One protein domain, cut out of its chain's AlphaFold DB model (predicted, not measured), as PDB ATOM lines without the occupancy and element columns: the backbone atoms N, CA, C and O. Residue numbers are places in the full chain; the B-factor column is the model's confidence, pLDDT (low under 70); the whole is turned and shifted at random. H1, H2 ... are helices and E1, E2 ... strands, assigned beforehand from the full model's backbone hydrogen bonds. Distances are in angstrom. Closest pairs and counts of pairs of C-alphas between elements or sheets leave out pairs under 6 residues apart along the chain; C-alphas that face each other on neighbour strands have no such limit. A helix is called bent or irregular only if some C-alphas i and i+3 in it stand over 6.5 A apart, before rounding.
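This is residues 43 to 219 and 234 to 238 of the 256 residues of an uncharacterized protein of Lophiostoma macrostomum CBS 122681 (UniProt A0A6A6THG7). A twisted sheet of five strands makes one end of the domain, with H1 and H3 over one of its faces, and a group of helices extends the body beyond H3. In that group H5 crosses H3, H7 crosses H5, and H4 runs beside H7 at the far end. The printed part has 182 residues, with elements in the order E1 E2 H1 H2 E3 E4 E5 H3 H4 H5 H6 H7, seven named helices and five named strands. The sheet is mixed, in the order E1, E2, E3, E5, E4, and the class is mixed, helices and strands. The whole is compact, with a radius of gyration of the C-alphas of 16.5 A and spans of 52 by 43 by 30 A.

In the sheet, E3, residues 87 to 91, is parallel to E2, residues 55 to 59, at 11 degrees, with N 58 and O 88 2.8 A apart, and to E5, residues 112 to 116, at 19 degrees, with N 89 and O 113 2.8 A apart. Edge strand E1, residues 43 to 46, forms an antiparallel hairpin with E2, N 44 and O 57 being 2.8 A apart; edge strand E4, residues 104 to 108, forms one with E5, N 106 and O 114 being 2.8 A apart. H1, residues 67 to 75, and H3, residues 121 to 132, are on the same face, two layers with helices on one face of a sheet. H1 has a height over the sheet of 8.6 A and is slantwise to the strands, at 36 degrees to E2 on the local plane; H3, at 8.7 A, is over E5 and E4 and runs along the strands. E2, H1 with H2, residues 79 to 82, and E3 form a strand-helix-strand unit, two parallel neighbour strands with helices between, with a left-handed crossover. H3 touches H5, residues 161 to 176, at a steep tilt of 58 degrees, opposite ways; the closest C-alphas, of Phe 129 and Ala 166, are 4.9 A apart. With residues 195 to 203 alone, H7, residues 189 to 206, touches H5, about perpendicular at 78 degrees; the closest C-alphas, of Gly 169 and Val 199, are 6.1 A apart. H4, residues 140 to 148, touches residues 192 to 199 of H7 at a shallow tilt of 22 degrees, opposite ways; the closest C-alphas, of Ala 145 and Asn 194, are 4.9 A apart. H6, residues 181 to 184, and H5 only just touch, only at the corner, with 3 pairs of C-alphas within 8 A. Every O i to N i+4 pair is within hydrogen-bond range in H1, H3, H4 and H5, and 9 of 14 in H7; H2 and H6 are too short for such a pair.

E1 begins at C-alpha 43, (12.955, 43.714, 38.076), and H7 ends at C-alpha 206, (34.295, 50.632, 52.102). From first to last C-alpha H7 measures 22.6 A, H5 22.2 A and H3 16.1 A. H7 is irregular, with C-alphas 202 and 205 8.9 A apart, and has a kink of 58 degrees near residue 196.

The two C-alphas farthest apart, of Ala 148 and Asn 235, are 52.1 A apart. Residues 220 to 233 are not printed, and the C-alphas of 219 and 234 are 22.1 A apart across the cut. The links E3 to E4 and H4 to H5 are long. The mean pLDDT of the printed part is 87.0; residues 43 to 44, 184 to 187 and 234 to 238 are under 70.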
ATOM      1  N   PHE A  43      11.953  42.896  37.426       61.72
ATOM      2  CA  PHE A  43      12.955  43.714  38.076       61.72
ATOM      3  C   PHE A  43      12.319  44.378  39.281       61.72
ATOM      4  O   PHE A  43      11.148  44.768  39.235       61.72
ATOM      5  N   THR A  44      13.105  44.472  40.341       63.97
ATOM      6  CA  THR A  44      12.794  45.252  41.528       63.97
ATOM      7  C   THR A  44      13.748  46.428  41.629       63.97
ATOM      8  O   THR A  44      14.859  46.420  41.090       63.97
ATOM      9  N   VAL A  45      13.275  47.453  42.317       70.25
ATOM     10  CA  VAL A  45      14.030  48.645  42.662       70.25
ATOM     11  C   VAL A  45      14.155  48.628  44.178       70.25
ATOM     12  O   VAL A  45      13.224  49.037  44.863       70.25
ATOM     13  N   GLU A  46      15.277  48.127  44.687       74.62
ATOM     14  CA  GLU A  46      15.505  48.001  46.128       74.62
ATOM     15  C   GLU A  46      16.238  49.221  46.671       74.62
ATOM     16  O   GLU A  46      17.257  49.651  46.127       74.62
ATOM     17  N   SER A  47      15.736  49.765  47.774       77.31
ATOM     18  CA  SER A  47      16.382  50.838  48.527       77.31
ATOM     19  C   SER A  47      16.823  50.326  49.889       77.31
ATOM     20  O   SER A  47      16.021  49.726  50.603       77.31
ATOM     21  N   TRP A  48      18.045  50.658  50.291       78.94
ATOM     22  CA  TRP A  48      18.525  50.445  51.654       78.94
ATOM     23  C   TRP A  48      18.652  51.787  52.369       78.94
ATOM     24  O   TRP A  48      18.973  52.799  51.754       78.94
ATOM     25  N   ALA A  49      18.392  51.799  53.678       81.38
ATOM     26  CA  ALA A  49      18.354  53.028  54.479       81.38
ATOM     27  C   ALA A  49      19.710  53.752  54.586       81.38
ATOM     28  O   ALA A  49      19.760  54.885  55.049       81.38
ATOM     29  N   ASP A  50      20.790  53.084  54.199       80.69
ATOM     30  CA  ASP A  50      22.155  53.599  54.203       80.69
ATOM     31  C   ASP A  50      22.526  54.346  52.914       80.69
ATOM     32  O   ASP A  50      23.626  54.892  52.843       80.69
ATOM     33  N   CYS A  51      21.636  54.387  51.910       85.62
ATOM     34  CA  CYS A  51      21.927  54.907  50.576       85.62
ATOM     35  C   CYS A  51      20.731  55.652  49.955       85.62
ATOM     36  O   CYS A  51      19.617  55.139  49.892       85.62
ATOM     37  N   ASP A  52      20.980  56.837  49.389       85.56
ATOM     38  CA  ASP A  52      19.922  57.729  48.873       85.56
ATOM     39  C   ASP A  52      19.318  57.303  47.524       85.56
ATOM     40  O   ASP A  52      18.330  57.879  47.058       85.56
ATOM     41  N   ARG A  53      19.925  56.321  46.850       85.12
ATOM     42  CA  ARG A  53      19.471  55.825  45.545       85.12
ATOM     43  C   ARG A  53      19.235  54.323  45.599       85.12
ATOM     44  O   ARG A  53      20.112  53.609  46.080       85.12
ATOM     45  N   PRO A  54      18.112  53.835  45.050       87.75
ATOM     46  CA  PRO A  54      17.889  52.406  44.960       87.75
ATOM     47  C   PRO A  54      18.791  51.754  43.901       87.75
ATOM     48  O   PRO A  54      19.357  52.432  43.032       87.75
ATOM     49  N   TRP A  55      18.884  50.427  43.962       87.94
ATOM     50  CA  TRP A  55      19.481  49.584  42.931       87.94
ATOM     51  C   TRP A  55      18.410  48.865  42.134       87.94
ATOM     52  O   TRP A  55      17.358  48.494  42.651       87.94
ATOM     53  N   ILE A  56      18.726  48.632  40.867       87.38
ATOM     54  CA  ILE A  56      17.914  47.815  39.979       87.38
ATOM     55  C   ILE A  56      18.444  46.384  40.070       87.38
ATOM     56  O   ILE A  56      19.573  46.103  39.655       87.38
ATOM     57  N   LEU A  57      17.618  45.490  40.611       88.88
ATOM     58  CA  LEU A  57      17.888  44.058  40.655       88.88
ATOM     59  C   LEU A  57      16.932  43.349  39.698       88.88
ATOM     60  O   LEU A  57      15.714  43.498  39.789       88.88
ATOM     61  N   CYS A  58      17.482  42.569  38.779       88.44
ATOM     62  CA  CYS A  58      16.753  41.881  37.725       88.44
ATOM     63  C   CYS A  58      16.812  40.366  37.920       88.44
ATOM     64  O   CYS A  58      17.813  39.817  38.384       88.44
ATOM     65  N   ARG A  59      15.765  39.672  37.480       88.12
ATOM     66  CA  ARG A  59      15.710  38.211  37.460       88.12
ATOM     67  C   ARG A  59      14.991  37.710  36.216       88.12
ATOM     68  O   ARG A  59      13.848  38.088  35.947       88.12
ATOM     69  N   CYS A  60      15.635  36.801  35.489       85.88
ATOM     70  CA  CYS A  60      14.956  35.984  34.486       85.88
ATOM     71  C   CYS A  60      14.031  34.963  35.175       85.88
ATOM     72  O   CYS A  60      14.425  34.401  36.198       85.88
ATOM     73  N   PRO A  61      12.831  34.677  34.633       82.88
ATOM     74  CA  PRO A  61      11.874  33.753  35.253       82.88
ATOM     75  C   PRO A  61      12.459  32.386  35.608       82.88
ATOM     76  O   PRO A  61      12.110  31.810  36.638       82.88
ATOM     77  N   GLU A  62      13.367  31.892  34.770       85.62
ATOM     78  CA  GLU A  62      13.982  30.572  34.862       85.62
ATOM     79  C   GLU A  62      15.189  30.525  35.806       85.62
ATOM     80  O   GLU A  62      15.700  29.434  36.063       85.62
ATOM     81  N   ALA A  63      15.650  31.676  36.309       89.06
ATOM     82  CA  ALA A  63      16.770  31.742  37.239       89.06
ATOM     83  C   ALA A  63      16.466  30.957  38.519       89.06
ATOM     84  O   ALA A  63      15.371  31.060  39.085       89.06
ATOM     85  N   GLU A  64      17.452  30.189  38.977       90.75
ATOM     86  CA  GLU A  64      17.331  29.335  40.158       90.75
ATOM     87  C   GLU A  64      17.261  30.158  41.449       90.75
ATOM     88  O   GLU A  64      16.566  29.766  42.382       90.75
ATOM     89  N   ALA A  65      17.952  31.301  41.501       87.56
ATOM     90  CA  ALA A  65      17.812  32.257  42.592       87.56
ATOM     91  C   ALA A  65      16.513  33.065  42.446       87.56
ATOM     92  O   ALA A  65      16.231  33.631  41.385       87.56
ATOM     93  N   ASP A  66      15.729  33.137  43.519       87.19
ATOM     94  CA  ASP A  66      14.588  34.044  43.629       87.19
ATOM     95  C   ASP A  66      15.028  35.484  43.960       87.19
ATOM     96  O   ASP A  66      16.189  35.757  44.278       87.19
ATOM     97  N   MET A  67      14.086  36.428  43.870       84.56
ATOM     98  CA  MET A  67      14.370  37.840  44.144       84.56
ATOM     99  C   MET A  67      14.787  38.115  45.588       84.56
ATOM    100  O   MET A  67      15.608  39.004  45.806       84.56
ATOM    101  N   ILE A  68      14.255  37.363  46.554       84.12
ATOM    102  CA  ILE A  68      14.582  37.532  47.973       84.12
ATOM    103  C   ILE A  68      16.053  37.227  48.174       84.12
ATOM    104  O   ILE A  68      16.771  38.012  48.781       84.12
ATOM    105  N   ARG A  69      16.516  36.101  47.635       87.06
ATOM    106  CA  ARG A  69      17.894  35.649  47.752       87.06
ATOM    107  C   ARG A  69      18.861  36.635  47.111       87.06
ATOM    108  O   ARG A  69      19.883  36.951  47.712       87.06
ATOM    109  N   ILE A  70      18.515  37.174  45.939       89.06
ATOM    110  CA  ILE A  70      19.314  38.209  45.264       89.06
ATOM    111  C   ILE A  70      19.392  39.473  46.130       89.06
ATOM    112  O   ILE A  70      20.490  39.942  46.424       89.06
ATOM    113  N   ALA A  71      18.249  40.002  46.578       89.00
ATOM    114  CA  ALA A  71      18.195  41.211  47.400       89.00
ATOM    115  C   ALA A  71      18.888  41.026  48.759       89.00
ATOM    116  O   ALA A  71      19.595  41.920  49.214       89.00
ATOM    117  N   THR A  72      18.744  39.852  49.376       87.50
ATOM    118  CA  THR A  72      19.385  39.494  50.649       87.50
ATOM    119  C   THR A  72      20.898  39.458  50.496       87.50
ATOM    120  O   THR A  72      21.601  40.143  51.235       87.50
ATOM    121  N   ASN A  73      21.412  38.708  49.518       91.19
ATOM    122  CA  ASN A  73      22.853  38.590  49.305       91.19
ATOM    123  C   ASN A  73      23.474  39.934  48.915       91.19
ATOM    124  O   ASN A  73      24.547  40.274  49.401       91.19
ATOM    125  N   PHE A  74      22.788  40.732  48.092       93.25
ATOM    126  CA  PHE A  74      23.262  42.071  47.754       93.25
ATOM    127  C   PHE A  74      23.198  43.036  48.948       93.25
ATOM    128  O   PHE A  74      24.110  43.834  49.144       93.25
ATOM    129  N   GLY A  75      22.165  42.941  49.786       91.25
ATOM    130  CA  GLY A  75      22.030  43.736  51.009       91.25
ATOM    131  C   GLY A  75      23.087  43.427  52.073       91.25
ATOM    132  O   GLY A  75      23.427  44.308  52.859       91.25
ATOM    133  N   ARG A  76      23.652  42.212  52.056       91.50
ATOM    134  CA  ARG A  76      24.810  41.810  52.876       91.50
ATOM    135  C   ARG A  76      26.138  42.388  52.391       91.50
ATOM    136  O   ARG A  76      27.159  42.166  53.031       91.50
ATOM    137  N   LEU A  77      26.149  43.155  51.303       93.81
ATOM    138  CA  LEU A  77      27.326  43.925  50.937       93.81
ATOM    139  C   LEU A  77      27.386  45.232  51.748       93.81
ATOM    140  O   LEU A  77      26.367  45.925  51.891       93.81
ATOM    141  N   PRO A  78      28.574  45.640  52.214       94.25
ATOM    142  CA  PRO A  78      28.779  46.942  52.822       94.25
ATOM    143  C   PRO A  78      28.408  48.067  51.837       94.25
ATOM    144  O   PRO A  78      28.703  47.950  50.642       94.25
ATOM    145  N   PRO A  79      27.770  49.161  52.290       92.44
ATOM    146  CA  PRO A  79      27.443  50.322  51.458       92.44
ATOM    147  C   PRO A  79      28.562  50.790  50.518       92.44
ATOM    148  O   PRO A  79      28.319  50.969  49.323       92.44
ATOM    149  N   GLY A  80      29.793  50.933  51.020       93.56
ATOM    150  CA  GLY A  80      30.937  51.362  50.213       93.56
ATOM    151  C   GLY A  80      31.337  50.377  49.110       93.56
ATOM    152  O   GLY A  80      31.843  50.795  48.070       93.56
ATOM    153  N   LEU A  81      31.047  49.087  49.282       94.81
ATOM    154  CA  LEU A  81      31.222  48.077  48.241       94.81
ATOM    155  C   LEU A  81      30.052  48.103  47.237       94.81
ATOM    156  O   LEU A  81      30.267  48.086  46.023       94.81
ATOM    157  N   ARG A  82      28.807  48.241  47.724       93.56
ATOM    158  CA  ARG A  82      27.592  48.291  46.882       93.56
ATOM    159  C   ARG A  82      27.606  49.412  45.852       93.56
ATOM    160  O   ARG A  82      27.096  49.225  44.748       93.56
ATOM    161  N   VAL A  83      28.179  50.573  46.178       92.31
ATOM    162  CA  VAL A  83      28.232  51.714  45.243       92.31
ATOM    163  C   VAL A  83      29.070  51.439  43.991       92.31
ATOM    164  O   VAL A  83      28.928  52.160  43.001       92.31
ATOM    165  N   GLY A  84      29.908  50.397  43.992       92.44
ATOM    166  CA  GLY A  84      30.598  49.937  42.789       92.44
ATOM    167  C   GLY A  84      29.646  49.343  41.747       92.44
ATOM    168  O   GLY A  84      29.850  49.534  40.545       92.44
ATOM    169  N   VAL A  85      28.579  48.685  42.208       93.88
ATOM    170  CA  VAL A  85      27.627  47.929  41.388       93.88
ATOM    171  C   VAL A  85      26.505  48.841  40.886       93.88
ATOM    172  O   VAL A  85      25.911  49.619  41.637       93.88
ATOM    173  N   SER A  86      26.197  48.748  39.595       90.88
ATOM    174  CA  SER A  86      25.128  49.528  38.952       90.88
ATOM    175  C   SER A  86      23.847  48.722  38.834       90.88
ATOM    176  O   SER A  86      22.805  49.160  39.316       90.88
ATOM    177  N   HIS A  87      23.953  47.522  38.265       89.19
ATOM    178  CA  HIS A  87      22.840  46.593  38.113       89.19
ATOM    179  C   HIS A  87      23.291  45.192  38.488       89.19
ATOM    180  O   HIS A  87      24.461  44.832  38.328       89.19
ATOM    181  N   MET A  88      22.328  44.399  38.933       92.50
ATOM    182  CA  MET A  88      22.512  42.980  39.177       92.50
ATOM    183  C   MET A  88      21.413  42.201  38.469       92.50
ATOM    184  O   MET A  88      20.249  42.589  38.529       92.50
ATOM    185  N   MET A  89      21.765  41.109  37.799       91.50
ATOM    186  CA  MET A  89      20.818  40.269  37.077       91.50
ATOM    187  C   MET A  89      21.064  38.794  37.367       91.50
ATOM    188  O   MET A  89      22.140  38.282  37.080       91.50
ATOM    189  N   ALA A  90      20.047  38.092  37.863       91.94
ATOM    190  CA  ALA A  90      20.070  36.639  37.940       91.94
ATOM    191  C   ALA A  90      19.496  36.008  36.669       91.94
ATOM    192  O   ALA A  90      18.402  36.360  36.217       91.94
ATOM    193  N   VAL A  91      20.223  35.042  36.122       90.38
ATOM    194  CA  VAL A  91      19.834  34.234  34.966       90.38
ATOM    195  C   VAL A  91      19.947  32.749  35.311       90.38
ATOM    196  O   VAL A  91      20.588  32.374  36.291       90.38
ATOM    197  N   SER A  92      19.308  31.890  34.518       89.19
ATOM    198  CA  SER A  92      19.396  30.446  34.742       89.19
ATOM    199  C   SER A  92      20.800  29.916  34.449       89.19
ATOM    200  O   SER A  92      21.423  30.310  33.460       89.19
ATOM    201  N   SER A  93      21.283  28.995  35.286       88.38
ATOM    202  CA  SER A  93      22.449  28.157  34.977       88.38
ATOM    203  C   SER A  93      22.076  26.855  34.260       88.38
ATOM    204  O   SER A  93      22.934  25.994  34.060       88.38
ATOM    205  N   LYS A  94      20.810  26.666  33.859       85.81
ATOM    206  CA  LYS A  94      20.391  25.482  33.102       85.81
ATOM    207  C   LYS A  94      20.983  25.492  31.702       85.81
ATOM    208  O   LYS A  94      20.790  26.426  30.926       85.81
ATOM    209  N   ARG A  95      21.630  24.384  31.350       76.38
ATOM    210  CA  ARG A  95      21.963  24.064  29.958       76.38
ATOM    211  C   ARG A  95      20.709  23.685  29.176       76.38
ATOM    212  O   ARG A  95      19.692  23.305  29.755       76.38
ATOM    213  N   GLU A  96      20.831  23.645  27.851       77.38
ATOM    214  CA  GLU A  96      19.799  23.107  26.947       77.38
ATOM    215  C   GLU A  96      19.369  21.675  27.316       77.38
ATOM    216  O   GLU A  96      18.231  21.283  27.084       77.38
ATOM    217  N   THR A  97      20.255  20.904  27.959       78.00
ATOM    218  CA  THR A  97      19.966  19.549  28.452       78.00
ATOM    219  C   THR A  97      19.114  19.519  29.728       78.00
ATOM    220  O   THR A  97      18.855  18.440  30.251       78.00
ATOM    221  N   GLY A  98      18.734  20.677  30.278       76.94
ATOM    222  CA  GLY A  98      17.960  20.819  31.517       76.94
ATOM    223  C   GLY A  98      18.773  20.722  32.813       76.94
ATOM    224  O   GLY A  98      18.220  20.926  33.892       76.94
ATOM    225  N   ASN A  99      20.079  20.445  32.730       80.62
ATOM    226  CA  ASN A  99      20.951  20.330  33.900       80.62
ATOM    227  C   ASN A  99      21.366  21.714  34.405       80.62
ATOM    228  O   ASN A  99      21.857  22.527  33.622       80.62
ATOM    229  N   VAL A 100      21.205  21.938  35.707       77.25
ATOM    230  CA  VAL A 100      21.659  23.138  36.425       77.25
ATOM    231  C   VAL A 100      23.175  23.050  36.617       77.25
ATOM    232  O   VAL A 100      23.668  22.064  37.168       77.25
ATOM    233  N   GLU A 101      23.919  24.051  36.149       83.75
ATOM    234  CA  GLU A 101      25.359  24.161  36.413       83.75
ATOM    235  C   GLU A 101      25.652  24.718  37.811       83.75
ATOM    236  O   GLU A 101      24.778  25.289  38.472       83.75
ATOM    237  N   LEU A 102      26.916  24.578  38.227       84.50
ATOM    238  CA  LEU A 102      27.429  25.200  39.443       84.50
ATOM    239  C   LEU A 102      27.180  26.720  39.438       84.50
ATOM    240  O   LEU A 102      27.226  27.339  38.369       84.50
ATOM    241  N   PRO A 103      26.932  27.320  40.615       86.81
ATOM    242  CA  PRO A 103      26.759  28.758  40.734       86.81
ATOM    243  C   PRO A 103      27.963  29.539  40.195       86.81
ATOM    244  O   PRO A 103      29.108  29.117  40.358       86.81
ATOM    245  N   MET A 104      27.704  30.675  39.547       87.69
ATOM    246  CA  MET A 104      28.741  31.524  38.955       87.69
ATOM    247  C   MET A 104      28.302  32.986  38.914       87.69
ATOM    248  O   MET A 104      27.120  33.278  38.718       87.69
ATOM    249  N   GLY A 105      29.270  33.889  39.036       89.62
ATOM    250  CA  GLY A 105      29.116  35.308  38.762       89.62
ATOM    251  C   GLY A 105      29.911  35.743  37.525       89.62
ATOM    252  O   GLY A 105      30.833  35.054  37.086       89.62
ATOM    253  N   ILE A 106      29.487  36.846  36.912       89.31
ATOM    254  CA  ILE A 106      30.233  37.555  35.871       89.31
ATOM    255  C   ILE A 106      30.065  39.050  36.112       89.31
ATOM    256  O   ILE A 106      28.936  39.544  36.186       89.31
ATOM    257  N   ASN A 107      31.178  39.775  36.138       90.50
ATOM    258  CA  ASN A 107      31.178  41.223  36.128       90.50
ATOM    259  C   ASN A 107      31.484  41.764  34.729       90.50
ATOM    260  O   ASN A 107      32.586  41.609  34.207       90.50
ATOM    261  N   GLU A 108      30.510  42.443  34.136       81.06
ATOM    262  CA  GLU A 108      30.648  43.082  32.834       81.06
ATOM    263  C   GLU A 108      30.920  44.581  32.998       81.06
ATOM    264  O   GLU A 108      30.182  45.315  33.669       81.06
ATOM    265  N   GLY A 109      31.989  45.054  32.355       78.06
ATOM    266  CA  GLY A 109      32.354  46.473  32.338       78.06
ATOM    267  C   GLY A 109      32.715  47.064  33.708       78.06
ATOM    268  O   GLY A 109      32.671  48.286  33.862       78.06
ATOM    269  N   GLY A 110      33.037  46.227  34.701       85.50
ATOM    270  CA  GLY A 110      33.460  46.653  36.040       85.50
ATOM    271  C   GLY A 110      32.340  47.269  36.879       85.50
ATOM    272  O   GLY A 110      32.626  48.064  37.779       85.50
ATOM    273  N   ARG A 111      31.066  47.024  36.533       88.75
ATOM    274  CA  ARG A 111      29.899  47.650  37.189       88.75
ATOM    275  C   ARG A 111      28.599  46.841  37.108       88.75
ATOM    276  O   ARG A 111      27.687  47.135  37.883       88.75
ATOM    277  N   ASN A 112      28.470  45.890  36.183       90.25
ATOM    278  CA  ASN A 112      27.238  45.127  35.962       90.25
ATOM    279  C   ASN A 112      27.437  43.667  36.349       90.25
ATOM    280  O   ASN A 112      28.277  42.990  35.767       90.25
ATOM    281  N   VAL A 113      26.653  43.180  37.309       94.12
ATOM    282  CA  VAL A 113      26.823  41.839  37.874       94.12
ATOM    283  C   VAL A 113      25.766  40.888  37.325       94.12
ATOM    284  O   VAL A 113      24.566  41.111  37.487       94.12
ATOM    285  N   PHE A 114      26.204  39.797  36.711       92.69
ATOM    286  CA  PHE A 114      25.358  38.692  36.279       92.69
ATOM    287  C   PHE A 114      25.596  37.488  37.173       92.69
ATOM    288  O   PHE A 114      26.730  37.102  37.421       92.69
ATOM    289  N   LEU A 115      24.516  36.872  37.627       93.38
ATOM    290  CA  LEU A 115      24.537  35.752  38.551       93.38
ATOM    291  C   LEU A 115      23.831  34.556  37.912       93.38
ATOM    292  O   LEU A 115      22.744  34.709  37.356       93.38
ATOM    293  N   LYS A 116      24.430  33.367  37.987       90.88
ATOM    294  CA  LYS A 116      23.871  32.115  37.457       90.88
ATOM    295  C   LYS A 116      23.761  31.054  38.543       90.88
ATOM    296  O   LYS A 116      24.728  30.829  39.265       90.88
ATOM    297  N   GLY A 117      22.634  30.347  38.607       88.38
ATOM    298  CA  GLY A 117      22.453  29.218  39.520       88.38
ATOM    299  C   GLY A 117      22.005  29.622  40.926       88.38
ATOM    300  O   GLY A 117      21.427  30.688  41.141       88.38
ATOM    301  N   LEU A 118      22.239  28.738  41.900       85.25
ATOM    302  CA  LEU A 118      21.903  28.973  43.309       85.25
ATOM    303  C   LEU A 118      22.981  29.824  43.989       85.25
ATOM    304  O   LEU A 118      23.954  29.304  44.520       85.25
ATOM    305  N   ILE A 119      22.780  31.137  43.972       85.56
ATOM    306  CA  ILE A 119      23.779  32.135  44.373       85.56
ATOM    307  C   ILE A 119      23.954  32.227  45.886       85.56
ATOM    308  O   ILE A 119      22.976  32.408  46.607       85.56
ATOM    309  N   ASP A 120      25.172  32.170  46.399       88.00
ATOM    310  CA  ASP A 120      25.484  32.523  47.788       88.00
ATOM    311  C   ASP A 120      25.977  33.980  47.908       88.00
ATOM    312  O   ASP A 120      26.133  34.701  46.918       88.00
ATOM    313  N   GLY A 121      26.163  34.445  49.144       89.50
ATOM    314  CA  GLY A 121      26.672  35.793  49.395       89.50
ATOM    315  C   GLY A 121      28.112  35.998  48.917       89.50
ATOM    316  O   GLY A 121      28.460  37.116  48.540       89.50
ATOM    317  N   SER A 122      28.934  34.942  48.870       91.00
ATOM    318  CA  SER A 122      30.353  35.069  48.535       91.00
ATOM    319  C   SER A 122      30.555  35.326  47.050       91.00
ATOM    320  O   SER A 122      31.349  36.192  46.702       91.00
ATOM    321  N   ILE A 123      29.750  34.710  46.180       93.50
ATOM    322  CA  ILE A 123      29.713  35.041  44.750       93.50
ATOM    323  C   ILE A 123      29.288  36.498  44.552       93.50
ATOM    324  O   ILE A 123      29.894  37.223  43.768       93.50
ATOM    325  N   VAL A 124      28.267  36.964  45.275       95.25
ATOM    326  CA  VAL A 124      27.820  38.363  45.175       95.25
ATOM    327  C   VAL A 124      28.911  39.336  45.625       95.25
ATOM    328  O   VAL A 124      29.129  40.350  44.961       95.25
ATOM    329  N   SER A 125      29.615  39.017  46.711       95.69
ATOM    330  CA  SER A 125      30.766  39.784  47.189       95.69
ATOM    331  C   SER A 125      31.900  39.799  46.166       95.69
ATOM    332  O   SER A 125      32.365  40.876  45.795       95.69
ATOM    333  N   HIS A 126      32.258  38.639  45.612       96.50
ATOM    334  CA  HIS A 126      33.297  38.494  44.592       96.50
ATOM    335  C   HIS A 126      33.030  39.391  43.382       96.50
ATOM    336  O   HIS A 126      33.860  40.222  43.008       96.50
ATOM    337  N   GLU A 127      31.825  39.315  42.819       97.00
ATOM    338  CA  GLU A 127      31.453  40.154  41.678       97.00
ATOM    339  C   GLU A 127      31.349  41.644  42.037       97.00
ATOM    340  O   GLU A 127      31.572  42.519  41.190       97.00
ATOM    341  N   ALA A 128      31.030  41.974  43.288       96.50
ATOM    342  CA  ALA A 128      31.062  43.352  43.758       96.50
ATOM    343  C   ALA A 128      32.499  43.881  43.873       96.50
ATOM    344  O   ALA A 128      32.732  45.040  43.527       96.50
ATOM    345  N   PHE A 129      33.474  43.049  44.250       97.12
ATOM    346  CA  PHE A 129      34.884  43.440  44.244       97.12
ATOM    347  C   PHE A 129      35.426  43.682  42.842       97.12
ATOM    348  O   PHE A 129      36.147  44.660  42.652       97.12
ATOM    349  N   HIS A 130      34.998  42.912  41.838       97.00
ATOM    350  CA  HIS A 130      35.263  43.273  40.440       97.00
ATOM    351  C   HIS A 130      34.723  44.668  40.095       97.00
ATOM    352  O   HIS A 130      35.355  45.415  39.354       97.00
ATOM    353  N   SER A 131      33.586  45.067  40.677       95.12
ATOM    354  CA  SER A 131      33.053  46.425  40.483       95.12
ATOM    355  C   SER A 131      33.802  47.512  41.254       95.12
ATOM    356  O   SER A 131      33.736  48.696  40.909       95.12
ATOM    357  N   PHE A 132      34.446  47.122  42.348       94.69
ATOM    358  CA  PHE A 132      35.186  47.992  43.252       94.69
ATOM    359  C   PHE A 132      36.645  48.174  42.827       94.69
ATOM    360  O   PHE A 132      37.294  49.149  43.214       94.69
ATOM    361  N   ASP A 133      37.159  47.267  41.999       94.81
ATOM    362  CA  ASP A 133      38.478  47.379  41.407       94.81
ATOM    363  C   ASP A 133      38.535  48.585  40.457       94.81
ATOM    364  O   ASP A 133      37.937  48.616  39.379       94.81
ATOM    365  N   ARG A 134      39.245  49.634  40.880       91.75
ATOM    366  CA  ARG A 134      39.489  50.847  40.085       91.75
ATOM    367  C   ARG A 134      40.899  50.837  39.493       91.75
ATOM    368  O   ARG A 134      41.543  51.881  39.413       91.75
ATOM    369  N   GLY A 135      41.364  49.652  39.088       94.56
ATOM    370  CA  GLY A 135      42.721  49.405  38.594       94.56
ATOM    371  C   GLY A 135      43.727  49.129  39.712       94.56
ATOM    372  O   GLY A 135      44.932  49.249  39.502       94.56
ATOM    373  N   PHE A 136      43.249  48.794  40.913       97.31
ATOM    374  CA  PHE A 136      44.122  48.464  42.032       97.31
ATOM    375  C   PHE A 136      44.757  47.087  41.855       97.31
ATOM    376  O   PHE A 136      45.933  46.929  42.192       97.31
ATOM    377  N   SER A 137      44.031  46.121  41.286       97.19
ATOM    378  CA  SER A 137      44.585  44.792  41.002       97.19
ATOM    379  C   SER A 137      45.800  44.860  40.064       97.19
ATOM    380  O   SER A 137      46.788  44.166  40.275       97.19
ATOM    381  N   ASP A 138      45.801  45.780  39.100       97.19
ATOM    382  CA  ASP A 138      46.927  46.007  38.182       97.19
ATOM    383  C   ASP A 138      48.004  46.952  38.754       97.19
ATOM    384  O   ASP A 138      48.997  47.269  38.091       97.19
ATOM    385  N   SER A 139      47.835  47.439  39.986       98.31
ATOM    386  CA  SER A 139      48.780  48.369  40.597       98.31
ATOM    387  C   SER A 139      50.092  47.686  40.995       98.31
ATOM    388  O   SER A 139      50.154  46.492  41.317       98.31
ATOM    389  N   LYS A 140      51.165  48.485  41.066       98.25
ATOM    390  CA  LYS A 140      52.449  48.020  41.607       98.25
ATOM    391  C   LYS A 140      52.303  47.549  43.058       98.25
ATOM    392  O   LYS A 140      52.909  46.553  43.420       98.25
ATOM    393  N   THR A 141      51.480  48.226  43.858       98.31
ATOM    394  CA  THR A 141      51.234  47.873  45.263       98.31
ATOM    395  C   THR A 141      50.704  46.448  45.398       98.31
ATOM    396  O   THR A 141      51.268  45.654  46.148       98.31
ATOM    397  N   PHE A 142      49.664  46.093  44.639       98.06
ATOM    398  CA  PHE A 142      49.099  44.746  44.692       98.06
ATOM    399  C   PHE A 142      50.049  43.701  44.091       98.06
ATOM    400  O   PHE A 142      50.213  42.613  44.642       98.06
ATOM    401  N   THR A 143      50.755  44.058  43.013       98.06
ATOM    402  CA  THR A 143      51.769  43.191  42.393       98.06
ATOM    403  C   THR A 143      52.934  42.884  43.342       98.06
ATOM    404  O   THR A 143      53.361  41.734  43.446       98.06
ATOM    405  N   ASP A 144      53.451  43.884  44.060       98.44
ATOM    406  CA  ASP A 144      54.524  43.709  45.043       98.44
ATOM    407  C   ASP A 144      54.064  42.827  46.210       98.44
ATOM    408  O   ASP A 144      54.806  41.945  46.642       98.44
ATOM    409  N   ALA A 145      52.829  43.027  46.685       97.81
ATOM    410  CA  ALA A 145      52.233  42.204  47.730       97.81
ATOM    411  C   ALA A 145      52.113  40.734  47.299       97.81
ATOM    412  O   ALA A 145      52.508  39.843  48.048       97.81
ATOM    413  N   TYR A 146      51.653  40.480  46.069       96.56
ATOM    414  CA  TYR A 146      51.618  39.137  45.488       96.56
ATOM    415  C   TYR A 146      53.007  38.493  45.419       96.56
ATOM    416  O   TYR A 146      53.170  37.346  45.822       96.56
ATOM    417  N   ASN A 147      54.024  39.232  44.971       97.06
ATOM    418  CA  ASN A 147      55.392  38.715  44.873       97.06
ATOM    419  C   ASN A 147      56.050  38.446  46.242       97.06
ATOM    420  O   ASN A 147      57.043  37.722  46.307       97.06
ATOM    421  N   ALA A 148      55.534  39.043  47.320       97.12
ATOM    422  CA  ALA A 148      56.002  38.825  48.688       97.12
ATOM    423  C   ALA A 148      55.320  37.630  49.384       97.12
ATOM    424  O   ALA A 148      55.786  37.185  50.438       97.12
ATOM    425  N   ASP A 149      54.225  37.124  48.818       95.44
ATOM    426  CA  ASP A 149      53.503  35.957  49.307       95.44
ATOM    427  C   ASP A 149      54.077  34.657  48.738       95.44
ATOM    428  O   ASP A 149      54.658  34.609  47.654       95.44
ATOM    429  N   THR A 150      53.929  33.566  49.489       93.38
ATOM    430  CA  THR A 150      54.463  32.249  49.099       93.38
ATOM    431  C   THR A 150      53.400  31.328  48.507       93.38
ATOM    432  O   THR A 150      53.711  30.207  48.102       93.38
ATOM    433  N   CYS A 151      52.145  31.780  48.449       90.06
ATOM    434  CA  CYS A 151      51.019  31.022  47.921       90.06
ATOM    435  C   CYS A 151      49.910  31.948  47.383       90.06
ATOM    436  O   CYS A 151      49.992  33.173  47.465       90.06
ATOM    437  N   VAL A 152      48.849  31.339  46.850       88.31
ATOM    438  CA  VAL A 152      47.586  32.005  46.500       88.31
ATOM    439  C   VAL A 152      46.450  31.438  47.344       88.31
ATOM    440  O   VAL A 152      46.505  30.278  47.755       88.31
ATOM    441  N   ALA A 153      45.426  32.262  47.562       83.19
ATOM    442  CA  ALA A 153      44.252  31.975  48.382       83.19
ATOM    443  C   ALA A 153      43.529  30.692  47.942       83.19
ATOM    444  O   ALA A 153      43.412  29.722  48.693       83.19
ATOM    445  N   THR A 154      43.107  30.663  46.681       85.12
ATOM    446  CA  THR A 154      42.396  29.538  46.075       85.12
ATOM    447  C   THR A 154      42.971  29.204  44.700       85.12
ATOM    448  O   THR A 154      43.699  29.987  44.086       85.12
ATOM    449  N   ASN A 155      42.609  28.034  44.165       86.88
ATOM    450  CA  ASN A 155      42.905  27.711  42.765       86.88
ATOM    451  C   ASN A 155      42.233  28.708  41.805       86.88
ATOM    452  O   ASN A 155      42.763  28.979  40.729       86.88
ATOM    453  N   TYR A 156      41.075  29.251  42.192       85.56
ATOM    454  CA  TYR A 156      40.333  30.223  41.400       85.56
ATOM    455  C   TYR A 156      41.060  31.576  41.340       85.56
ATOM    456  O   TYR A 156      41.257  32.110  40.249       85.56
ATOM    457  N   ALA A 157      41.602  32.047  42.466       87.19
ATOM    458  CA  ALA A 157      42.464  33.230  42.556       87.19
ATOM    459  C   ALA A 157      43.753  33.153  41.712       87.19
ATOM    460  O   ALA A 157      44.459  34.149  41.537       87.19
ATOM    461  N   ASN A 158      44.108  31.978  41.183       88.94
ATOM    462  CA  ASN A 158      45.259  31.832  40.296       88.94
ATOM    463  C   ASN A 158      44.935  32.083  38.814       88.94
ATOM    464  O   ASN A 158      45.842  32.063  37.985       88.94
ATOM    465  N   LYS A 159      43.662  32.298  38.456       91.56
ATOM    466  CA  LYS A 159      43.248  32.490  37.058       91.56
ATOM    467  C   LYS A 159      43.856  33.741  36.425       91.56
ATOM    468  O   LYS A 159      44.383  33.667  35.319       91.56
ATOM    469  N   ASN A 160      43.754  34.879  37.104       93.50
ATOM    470  CA  ASN A 160      44.354  36.157  36.724       93.50
ATOM    471  C   ASN A 160      44.386  37.091  37.953       93.50
ATOM    472  O   ASN A 160      43.948  36.707  39.039       93.50
ATOM    473  N   VAL A 161      44.945  38.293  37.798       95.75
ATOM    474  CA  VAL A 161      45.133  39.234  38.913       95.75
ATOM    475  C   VAL A 161      43.817  39.857  39.401       95.75
ATOM    476  O   VAL A 161      43.669  40.086  40.598       95.75
ATOM    477  N   GLN A 162      42.837  40.043  38.515       95.56
ATOM    478  CA  GLN A 162      41.516  40.577  38.846       95.56
ATOM    479  C   GLN A 162      40.710  39.578  39.689       95.56
ATOM    480  O   GLN A 162      40.203  39.931  40.749       95.56
ATOM    481  N   GLU A 163      40.659  38.302  39.286       95.31
ATOM    482  CA  GLU A 163      40.007  37.245  40.077       95.31
ATOM    483  C   GLU A 163      40.677  37.071  41.439       95.31
ATOM    484  O   GLU A 163      40.010  36.789  42.429       95.31
ATOM    485  N   ARG A 164      41.999  37.262  41.505       95.00
ATOM    486  CA  ARG A 164      42.737  37.223  42.766       95.00
ATOM    487  C   ARG A 164      42.315  38.337  43.709       95.00
ATOM    488  O   ARG A 164      42.107  38.083  44.892       95.00
ATOM    489  N   PHE A 165      42.217  39.556  43.189       97.00
ATOM    490  CA  PHE A 165      41.755  40.704  43.956       97.00
ATOM    491  C   PHE A 165      40.326  40.487  44.470       97.00
ATOM    492  O   PHE A 165      40.074  40.704  45.653       97.00
ATOM    493  N   ALA A 166      39.421  40.001  43.617       96.69
ATOM    494  CA  ALA A 166      38.031  39.757  43.987       96.69
ATOM    495  C   ALA A 166      37.856  38.648  45.041       96.69
ATOM    496  O   ALA A 166      37.098  38.824  46.001       96.69
ATOM    497  N   ASP A 167      38.616  37.556  44.927       94.12
ATOM    498  CA  ASP A 167      38.579  36.442  45.883       94.12
ATOM    499  C   ASP A 167      39.098  36.885  47.264       94.12
ATOM    500  O   ASP A 167      38.426  36.731  48.284       94.12
ATOM    501  N   LEU A 168      40.257  37.556  47.297       94.12
ATOM    502  CA  LEU A 168      40.829  38.099  48.534       94.12
ATOM    503  C   LEU A 168      39.963  39.201  49.150       94.12
ATOM    504  O   LEU A 168      39.841  39.278  50.370       94.12
ATOM    505  N   GLY A 169      39.359  40.051  48.322       95.31
ATOM    506  CA  GLY A 169      38.411  41.067  48.765       95.31
ATOM    507  C   GLY A 169      37.231  40.447  49.489       95.31
ATOM    508  O   GLY A 169      36.887  40.875  50.592       95.31
ATOM    509  N   THR A 170      36.670  39.385  48.915       94.19
ATOM    510  CA  THR A 170      35.575  38.634  49.528       94.19
ATOM    511  C   THR A 170      35.968  38.143  50.915       94.19
ATOM    512  O   THR A 170      35.226  38.361  51.869       94.19
ATOM    513  N   TRP A 171      37.163  37.572  51.060       91.44
ATOM    514  CA  TRP A 171      37.663  37.119  52.357       91.44
ATOM    515  C   TRP A 171      37.798  38.266  53.359       91.44
ATOM    516  O   TRP A 171      37.291  38.174  54.473       91.44
ATOM    517  N   VAL A 172      38.420  39.377  52.958       92.38
ATOM    518  CA  VAL A 172      38.560  40.558  53.822       92.38
ATOM    519  C   VAL A 172      37.192  41.088  54.258       92.38
ATOM    520  O   VAL A 172      37.025  41.450  55.421       92.38
ATOM    521  N   HIS A 173      36.203  41.112  53.361       93.06
ATOM    522  CA  HIS A 173      34.843  41.522  53.695       93.06
ATOM    523  C   HIS A 173      34.234  40.637  54.791       93.06
ATOM    524  O   HIS A 173      33.746  41.177  55.784       93.06
ATOM    525  N   TYR A 174      34.274  39.314  54.640       90.38
ATOM    526  CA  TYR A 174      33.700  38.399  55.627       90.38
ATOM    527  C   TYR A 174      34.430  38.476  56.977       90.38
ATOM    528  O   TYR A 174      33.786  38.699  58.007       90.38
ATOM    529  N   ASP A 175      35.769  38.439  56.961       88.69
ATOM    530  CA  ASP A 175      36.607  38.547  58.164       88.69
ATOM    531  C   ASP A 175      36.296  39.825  58.961       88.69
ATOM    532  O   ASP A 175      36.015  39.796  60.163       88.69
ATOM    533  N   MET A 176      36.265  40.972  58.272       88.06
ATOM    534  CA  MET A 176      36.012  42.268  58.905       88.06
ATOM    535  C   MET A 176      34.615  42.386  59.514       88.06
ATOM    536  O   MET A 176      34.428  43.161  60.454       88.06
ATOM    537  N   ASN A 177      33.642  41.639  58.995       89.19
ATOM    538  CA  ASN A 177      32.235  41.774  59.359       89.19
ATOM    539  C   ASN A 177      31.713  40.628  60.234       89.19
ATOM    540  O   ASN A 177      30.506  40.462  60.386       89.19
ATOM    541  N   GLY A 178      32.623  39.914  60.903       85.25
ATOM    542  CA  GLY A 178      32.276  38.961  61.956       85.25
ATOM    543  C   GLY A 178      31.993  37.547  61.463       85.25
ATOM    544  O   GLY A 178      31.433  36.761  62.225       85.25
ATOM    545  N   GLU A 179      32.412  37.225  60.241       84.38
ATOM    546  CA  GLU A 179      32.428  35.874  59.688       84.38
ATOM    547  C   GLU A 179      33.892  35.467  59.450       84.38
ATOM    548  O   GLU A 179      34.430  35.704  58.366       84.38
ATOM    549  N   PRO A 180      34.578  34.908  60.470       78.06
ATOM    550  CA  PRO A 180      35.994  34.576  60.368       78.06
ATOM    551  C   PRO A 180      36.229  33.606  59.216       78.06
ATOM    552  O   PRO A 180      35.657  32.518  59.171       78.06
ATOM    553  N   VAL A 181      37.081  33.989  58.268       73.19
ATOM    554  CA  VAL A 181      37.333  33.171  57.070       73.19
ATOM    555  C   VAL A 181      38.058  31.873  57.448       73.19
ATOM    556  O   VAL A 181      37.928  30.867  56.756       73.19
ATOM    557  N   GLU A 182      38.762  31.854  58.585       72.38
ATOM    558  CA  GLU A 182      39.427  30.656  59.107       72.38
ATOM    559  C   GLU A 182      38.452  29.509  59.401       72.38
ATOM    560  O   GLU A 182      38.831  28.347  59.264       72.38
ATOM    561  N   ASP A 183      37.192  29.811  59.731       71.56
ATOM    562  CA  ASP A 183      36.158  28.794  59.966       71.56
ATOM    563  C   ASP A 183      35.774  28.045  58.674       71.56
ATOM    564  O   ASP A 183      35.185  26.961  58.718       71.56
ATOM    565  N   TRP A 184      36.125  28.608  57.514       64.25
ATOM    566  CA  TRP A 184      35.767  28.112  56.185       64.25
ATOM    567  C   TRP A 184      36.961  27.568  55.399       64.25
ATOM    568  O   TRP A 184      36.786  27.012  54.313       64.25
ATOM    569  N   LEU A 185      38.177  27.715  55.928       62.78
ATOM    570  CA  LEU A 185      39.405  27.353  55.238       62.78
ATOM    571  C   LEU A 185      40.086  26.162  55.903       62.78
ATOM    572  O   LEU A 185      40.630  26.248  56.996       62.78
ATOM    573  N   ASP A 186      40.189  25.066  55.155       60.31
ATOM    574  CA  ASP A 186      41.006  23.908  55.541       60.31
ATOM    575  C   ASP A 186      42.530  24.191  55.437       60.31
ATOM    576  O   ASP A 186      43.352  23.315  55.718       60.31
ATOM    577  N   LYS A 187      42.937  25.391  54.990       62.97
ATOM    578  CA  LYS A 187      44.337  25.785  54.753       62.97
ATOM    579  C   LYS A 187      44.691  27.073  55.486       62.97
ATOM    580  O   LYS A 187      43.949  28.045  55.431       62.97
ATOM    581  N   ASP A 188      45.885  27.094  56.072       70.44
ATOM    582  CA  ASP A 188      46.503  28.315  56.586       70.44
ATOM    583  C   ASP A 188      46.755  29.306  55.435       70.44
ATOM    584  O   ASP A 188      47.549  29.042  54.527       70.44
ATOM    585  N   ILE A 189      46.065  30.445  55.475       76.50
ATOM    586  CA  ILE A 189      46.184  31.536  54.499       76.50
ATOM    587  C   ILE A 189      47.239  32.571  54.887       76.50
ATOM    588  O   ILE A 189      47.423  33.555  54.169       76.50
ATOM    589  N   GLY A 190      47.995  32.346  55.966       82.69
ATOM    590  CA  GLY A 190      49.105  33.202  56.382       82.69
ATOM    591  C   GLY A 190      50.187  33.370  55.308       82.69
ATOM    592  O   GLY A 190      50.914  34.366  55.313       82.69
ATOM    593  N   CYS A 191      50.263  32.456  54.337       88.12
ATOM    594  CA  CYS A 191      51.123  32.592  53.161       88.12
ATOM    595  C   CYS A 191      50.636  33.623  52.121       88.12
ATOM    596  O   CYS A 191      51.417  33.958  51.235       88.12
ATOM    597  N   THR A 192      49.404  34.141  52.251       91.62
ATOM    598  CA  THR A 192      48.801  35.232  51.444       91.62
ATOM    599  C   THR A 192      48.700  36.575  52.188       91.62
ATOM    600  O   THR A 192      47.972  37.489  51.788       91.62
ATOM    601  N   LYS A 193      49.378  36.691  53.336       92.38
ATOM    602  CA  LYS A 193      49.207  37.810  54.272       92.38
ATOM    603  C   LYS A 193      49.466  39.182  53.648       92.38
ATOM    604  O   LYS A 193      48.834  40.150  54.064       92.38
ATOM    605  N   ASN A 194      50.395  39.290  52.695       96.12
ATOM    606  CA  ASN A 194      50.747  40.583  52.119       96.12
ATOM    607  C   ASN A 194      49.632  41.058  51.186       96.12
ATOM    608  O   ASN A 194      49.244  42.222  51.248       96.12
ATOM    609  N   GLN A 195      49.070  40.164  50.369       95.62
ATOM    610  CA  GLN A 195      47.935  40.513  49.520       95.62
ATOM    611  C   GLN A 195      46.677  40.816  50.335       95.62
ATOM    612  O   GLN A 195      45.997  41.795  50.038       95.62
ATOM    613  N   LEU A 196      46.391  40.044  51.389       93.69
ATOM    614  CA  LEU A 196      45.278  40.335  52.303       93.69
ATOM    615  C   LEU A 196      45.422  41.717  52.946       93.69
ATOM    616  O   LEU A 196      44.463  42.486  52.977       93.69
ATOM    617  N   ALA A 197      46.628  42.060  53.409       94.19
ATOM    618  CA  ALA A 197      46.912  43.381  53.954       94.19
ATOM    619  C   ALA A 197      46.712  44.485  52.905       94.19
ATOM    620  O   ALA A 197      46.050  45.476  53.197       94.19
ATOM    621  N   ALA A 198      47.210  44.292  51.678       96.81
ATOM    622  CA  ALA A 198      47.062  45.260  50.594       96.81
ATOM    623  C   ALA A 198      45.590  45.492  50.209       96.81
ATOM    624  O   ALA A 198      45.176  46.633  50.018       96.81
ATOM    625  N   VAL A 199      44.780  44.430  50.131       96.00
ATOM    626  CA  VAL A 199      43.340  44.541  49.842       96.00
ATOM    627  C   VAL A 199      42.604  45.221  50.990       96.00
ATOM    628  O   VAL A 199      41.791  46.110  50.747       96.00
ATOM    629  N   LYS A 200      42.916  44.861  52.237       93.56
ATOM    630  CA  LYS A 200      42.338  45.497  53.426       93.56
ATOM    631  C   LYS A 200      42.678  46.983  53.505       93.56
ATOM    632  O   LYS A 200      41.811  47.781  53.843       93.56
ATOM    633  N   GLU A 201      43.904  47.363  53.158       95.12
ATOM    634  CA  GLU A 201      44.334  48.762  53.101       95.12
ATOM    635  C   GLU A 201      43.708  49.529  51.928       95.12
ATOM    636  O   GLU A 201      43.380  50.700  52.071       95.12
ATOM    637  N   TYR A 202      43.496  48.892  50.779       95.88
ATOM    638  CA  TYR A 202      42.807  49.533  49.660       95.88
ATOM    639  C   TYR A 202      41.313  49.733  49.934       95.88
ATOM    640  O   TYR A 202      40.753  50.782  49.625       95.88
ATOM    641  N   ALA A 203      40.660  48.717  50.499       92.00
ATOM    642  CA  ALA A 203      39.216  48.702  50.657       92.00
ATOM    643  C   ALA A 203      38.739  49.374  51.955       92.00
ATOM    644  O   ALA A 203      37.632  49.900  51.957       92.00
ATOM    645  N   GLN A 204      39.559  49.401  53.017       85.56
ATOM    646  CA  GLN A 204      39.382  50.169  54.266       85.56
ATOM    647  C   GLN A 204      37.912  50.425  54.657       85.56
ATOM    648  O   GLN A 204      37.171  49.503  55.011       85.56
ATOM    649  N   ASP A 205      37.494  51.689  54.571       87.06
ATOM    650  CA  ASP A 205      36.209  52.209  55.026       87.06
ATOM    651  C   ASP A 205      35.050  51.770  54.127       87.06
ATOM    652  O   ASP A 205      33.886  51.960  54.472       87.06
ATOM    653  N   ALA A 206      35.329  51.171  52.968       90.75
ATOM    654  CA  ALA A 206      34.295  50.632  52.102       90.75
ATOM    655  C   ALA A 206      33.706  49.318  52.630       90.75
ATOM    656  O   ALA A 206      32.611  48.963  52.200       90.75
ATOM    657  N   LEU A 207      34.400  48.604  53.531       91.00
ATOM    658  CA  LEU A 207      34.017  47.245  53.941       91.00
ATOM    659  C   LEU A 207      33.478  47.111  55.363       91.00
ATOM    660  O   LEU A 207      32.737  46.168  55.617       91.00
ATOM    661  N   ASP A 208      33.840  47.989  56.296       89.31
ATOM    662  CA  ASP A 208      33.392  47.876  57.689       89.31
ATOM    663  C   ASP A 208      31.945  48.365  57.832       89.31
ATOM    664  O   ASP A 208      31.680  49.563  57.735       89.31
ATOM    665  N   PHE A 209      31.000  47.461  58.110       87.31
ATOM    666  CA  PHE A 209      29.582  47.813  58.267       87.31
ATOM    667  C   PHE A 209      29.302  48.888  59.322       87.31
ATOM    668  O   PHE A 209      28.258  49.537  59.276       87.31
ATOM    669  N   ARG A 210      30.198  49.073  60.294       85.50
ATOM    670  CA  ARG A 210      30.009  50.026  61.394       85.50
ATOM    671  C   ARG A 210      30.310  51.459  60.973       85.50
ATOM    672  O   ARG A 210      29.802  52.386  61.601       85.50
ATOM    673  N   THR A 211      31.165  51.642  59.971       86.56
ATOM    674  CA  THR A 211      31.685  52.958  59.574       86.56
ATOM    675  C   THR A 211      31.418  53.296  58.117       86.56
ATOM    676  O   THR A 211      31.389  54.479  57.776       86.56
ATOM    677  N   THR A 212      31.206  52.295  57.264       92.06
ATOM    678  CA  THR A 212      31.009  52.513  55.838       92.06
ATOM    679  C   THR A 212      29.730  53.291  55.555       92.06
ATOM    680  O   THR A 212      28.718  53.175  56.249       92.06
ATOM    681  N   GLN A 213      29.770  54.090  54.497       89.12
ATOM    682  CA  GLN A 213      28.652  54.906  54.046       89.12
ATOM    683  C   GLN A 213      28.528  54.791  52.535       89.12
ATOM    684  O   GLN A 213      29.509  54.541  51.829       89.12
ATOM    685  N   CYS A 214      27.322  55.014  52.019       88.38
ATOM    686  CA  CYS A 214      27.158  55.144  50.584       88.38
ATOM    687  C   CYS A 214      27.802  56.435  50.085       88.38
ATOM    688  O   CYS A 214      27.316  57.537  50.329       88.38
ATOM    689  N   GLY A 215      28.897  56.283  49.346       85.38
ATOM    690  CA  GLY A 215      29.486  57.366  48.576       85.38
ATOM    691  C   GLY A 215      28.717  57.656  47.279       85.38
ATOM    692  O   GLY A 215      27.705  57.018  46.964       85.38
ATOM    693  N   PRO A 216      29.215  58.599  46.464       85.06
ATOM    694  CA  PRO A 216      28.696  58.826  45.124       85.06
ATOM    695  C   PRO A 216      28.808  57.555  44.271       85.06
ATOM    696  O   PRO A 216      29.896  57.118  43.904       85.06
ATOM    697  N   ARG A 217      27.664  56.969  43.923       87.00
ATOM    698  CA  ARG A 217      27.572  55.885  42.935       87.00
ATOM    699  C   ARG A 217      27.587  56.479  41.524       87.00
ATOM    700  O   ARG A 217      27.010  57.547  41.303       87.00
ATOM    701  N   GLY A 218      28.204  55.797  40.560       82.00
ATOM    702  CA  GLY A 218      28.143  56.218  39.156       82.00
ATOM    703  C   GLY A 218      26.700  56.221  38.611       82.00
ATOM    704  O   GLY A 218      25.783  55.714  39.270       82.00
ATOM    705  N   PRO A 219      26.455  56.793  37.418       83.88
ATOM    706  CA  PRO A 219      25.124  56.765  36.815       83.88
ATOM    707  C   PRO A 219      24.707  55.324  36.507       83.88
ATOM    708  O   PRO A 219      25.570  54.494  36.204       83.88
ATOM    709  N   THR A 234       7.331  43.789  29.502       39.97
ATOM    710  CA  THR A 234       7.760  44.664  30.601       39.97
ATOM    711  C   THR A 234       6.710  44.683  31.712       39.97
ATOM    712  O   THR A 234       5.671  45.317  31.544       39.97
ATOM    713  N   ASN A 235       6.988  44.054  32.856       39.81
ATOM    714  CA  ASN A 235       6.277  44.325  34.108       39.81
ATOM    715  C   ASN A 235       7.297  44.771  35.163       39.81
ATOM    716  O   ASN A 235       8.173  44.010  35.561       39.81
ATOM    717  N   LEU A 236       7.196  46.039  35.565       37.25
ATOM    718  CA  LEU A 236       7.954  46.644  36.658       37.25
ATOM    719  C   LEU A 236       7.273  46.293  37.980       37.25
ATOM    720  O   LEU A 236       6.128  46.695  38.190       37.25
ATOM    721  N   THR A 237       7.978  45.613  38.883       37.59
ATOM    722  CA  THR A 237       7.494  45.383  40.248       37.59
ATOM    723  C   THR A 237       8.438  46.081  41.217       37.59
ATOM    724  O   THR A 237       9.489  45.557  41.554       37.59
ATOM    725  N   VAL A 238       8.082  47.286  41.664       35.09
ATOM    726  CA  VAL A 238       8.841  47.991  42.709       35.09
ATOM    727  C   VAL A 238       8.500  47.370  44.064       35.09
ATOM    728  O   VAL A 238       7.379  47.553  44.541       35.09
TER     729      VAL A 238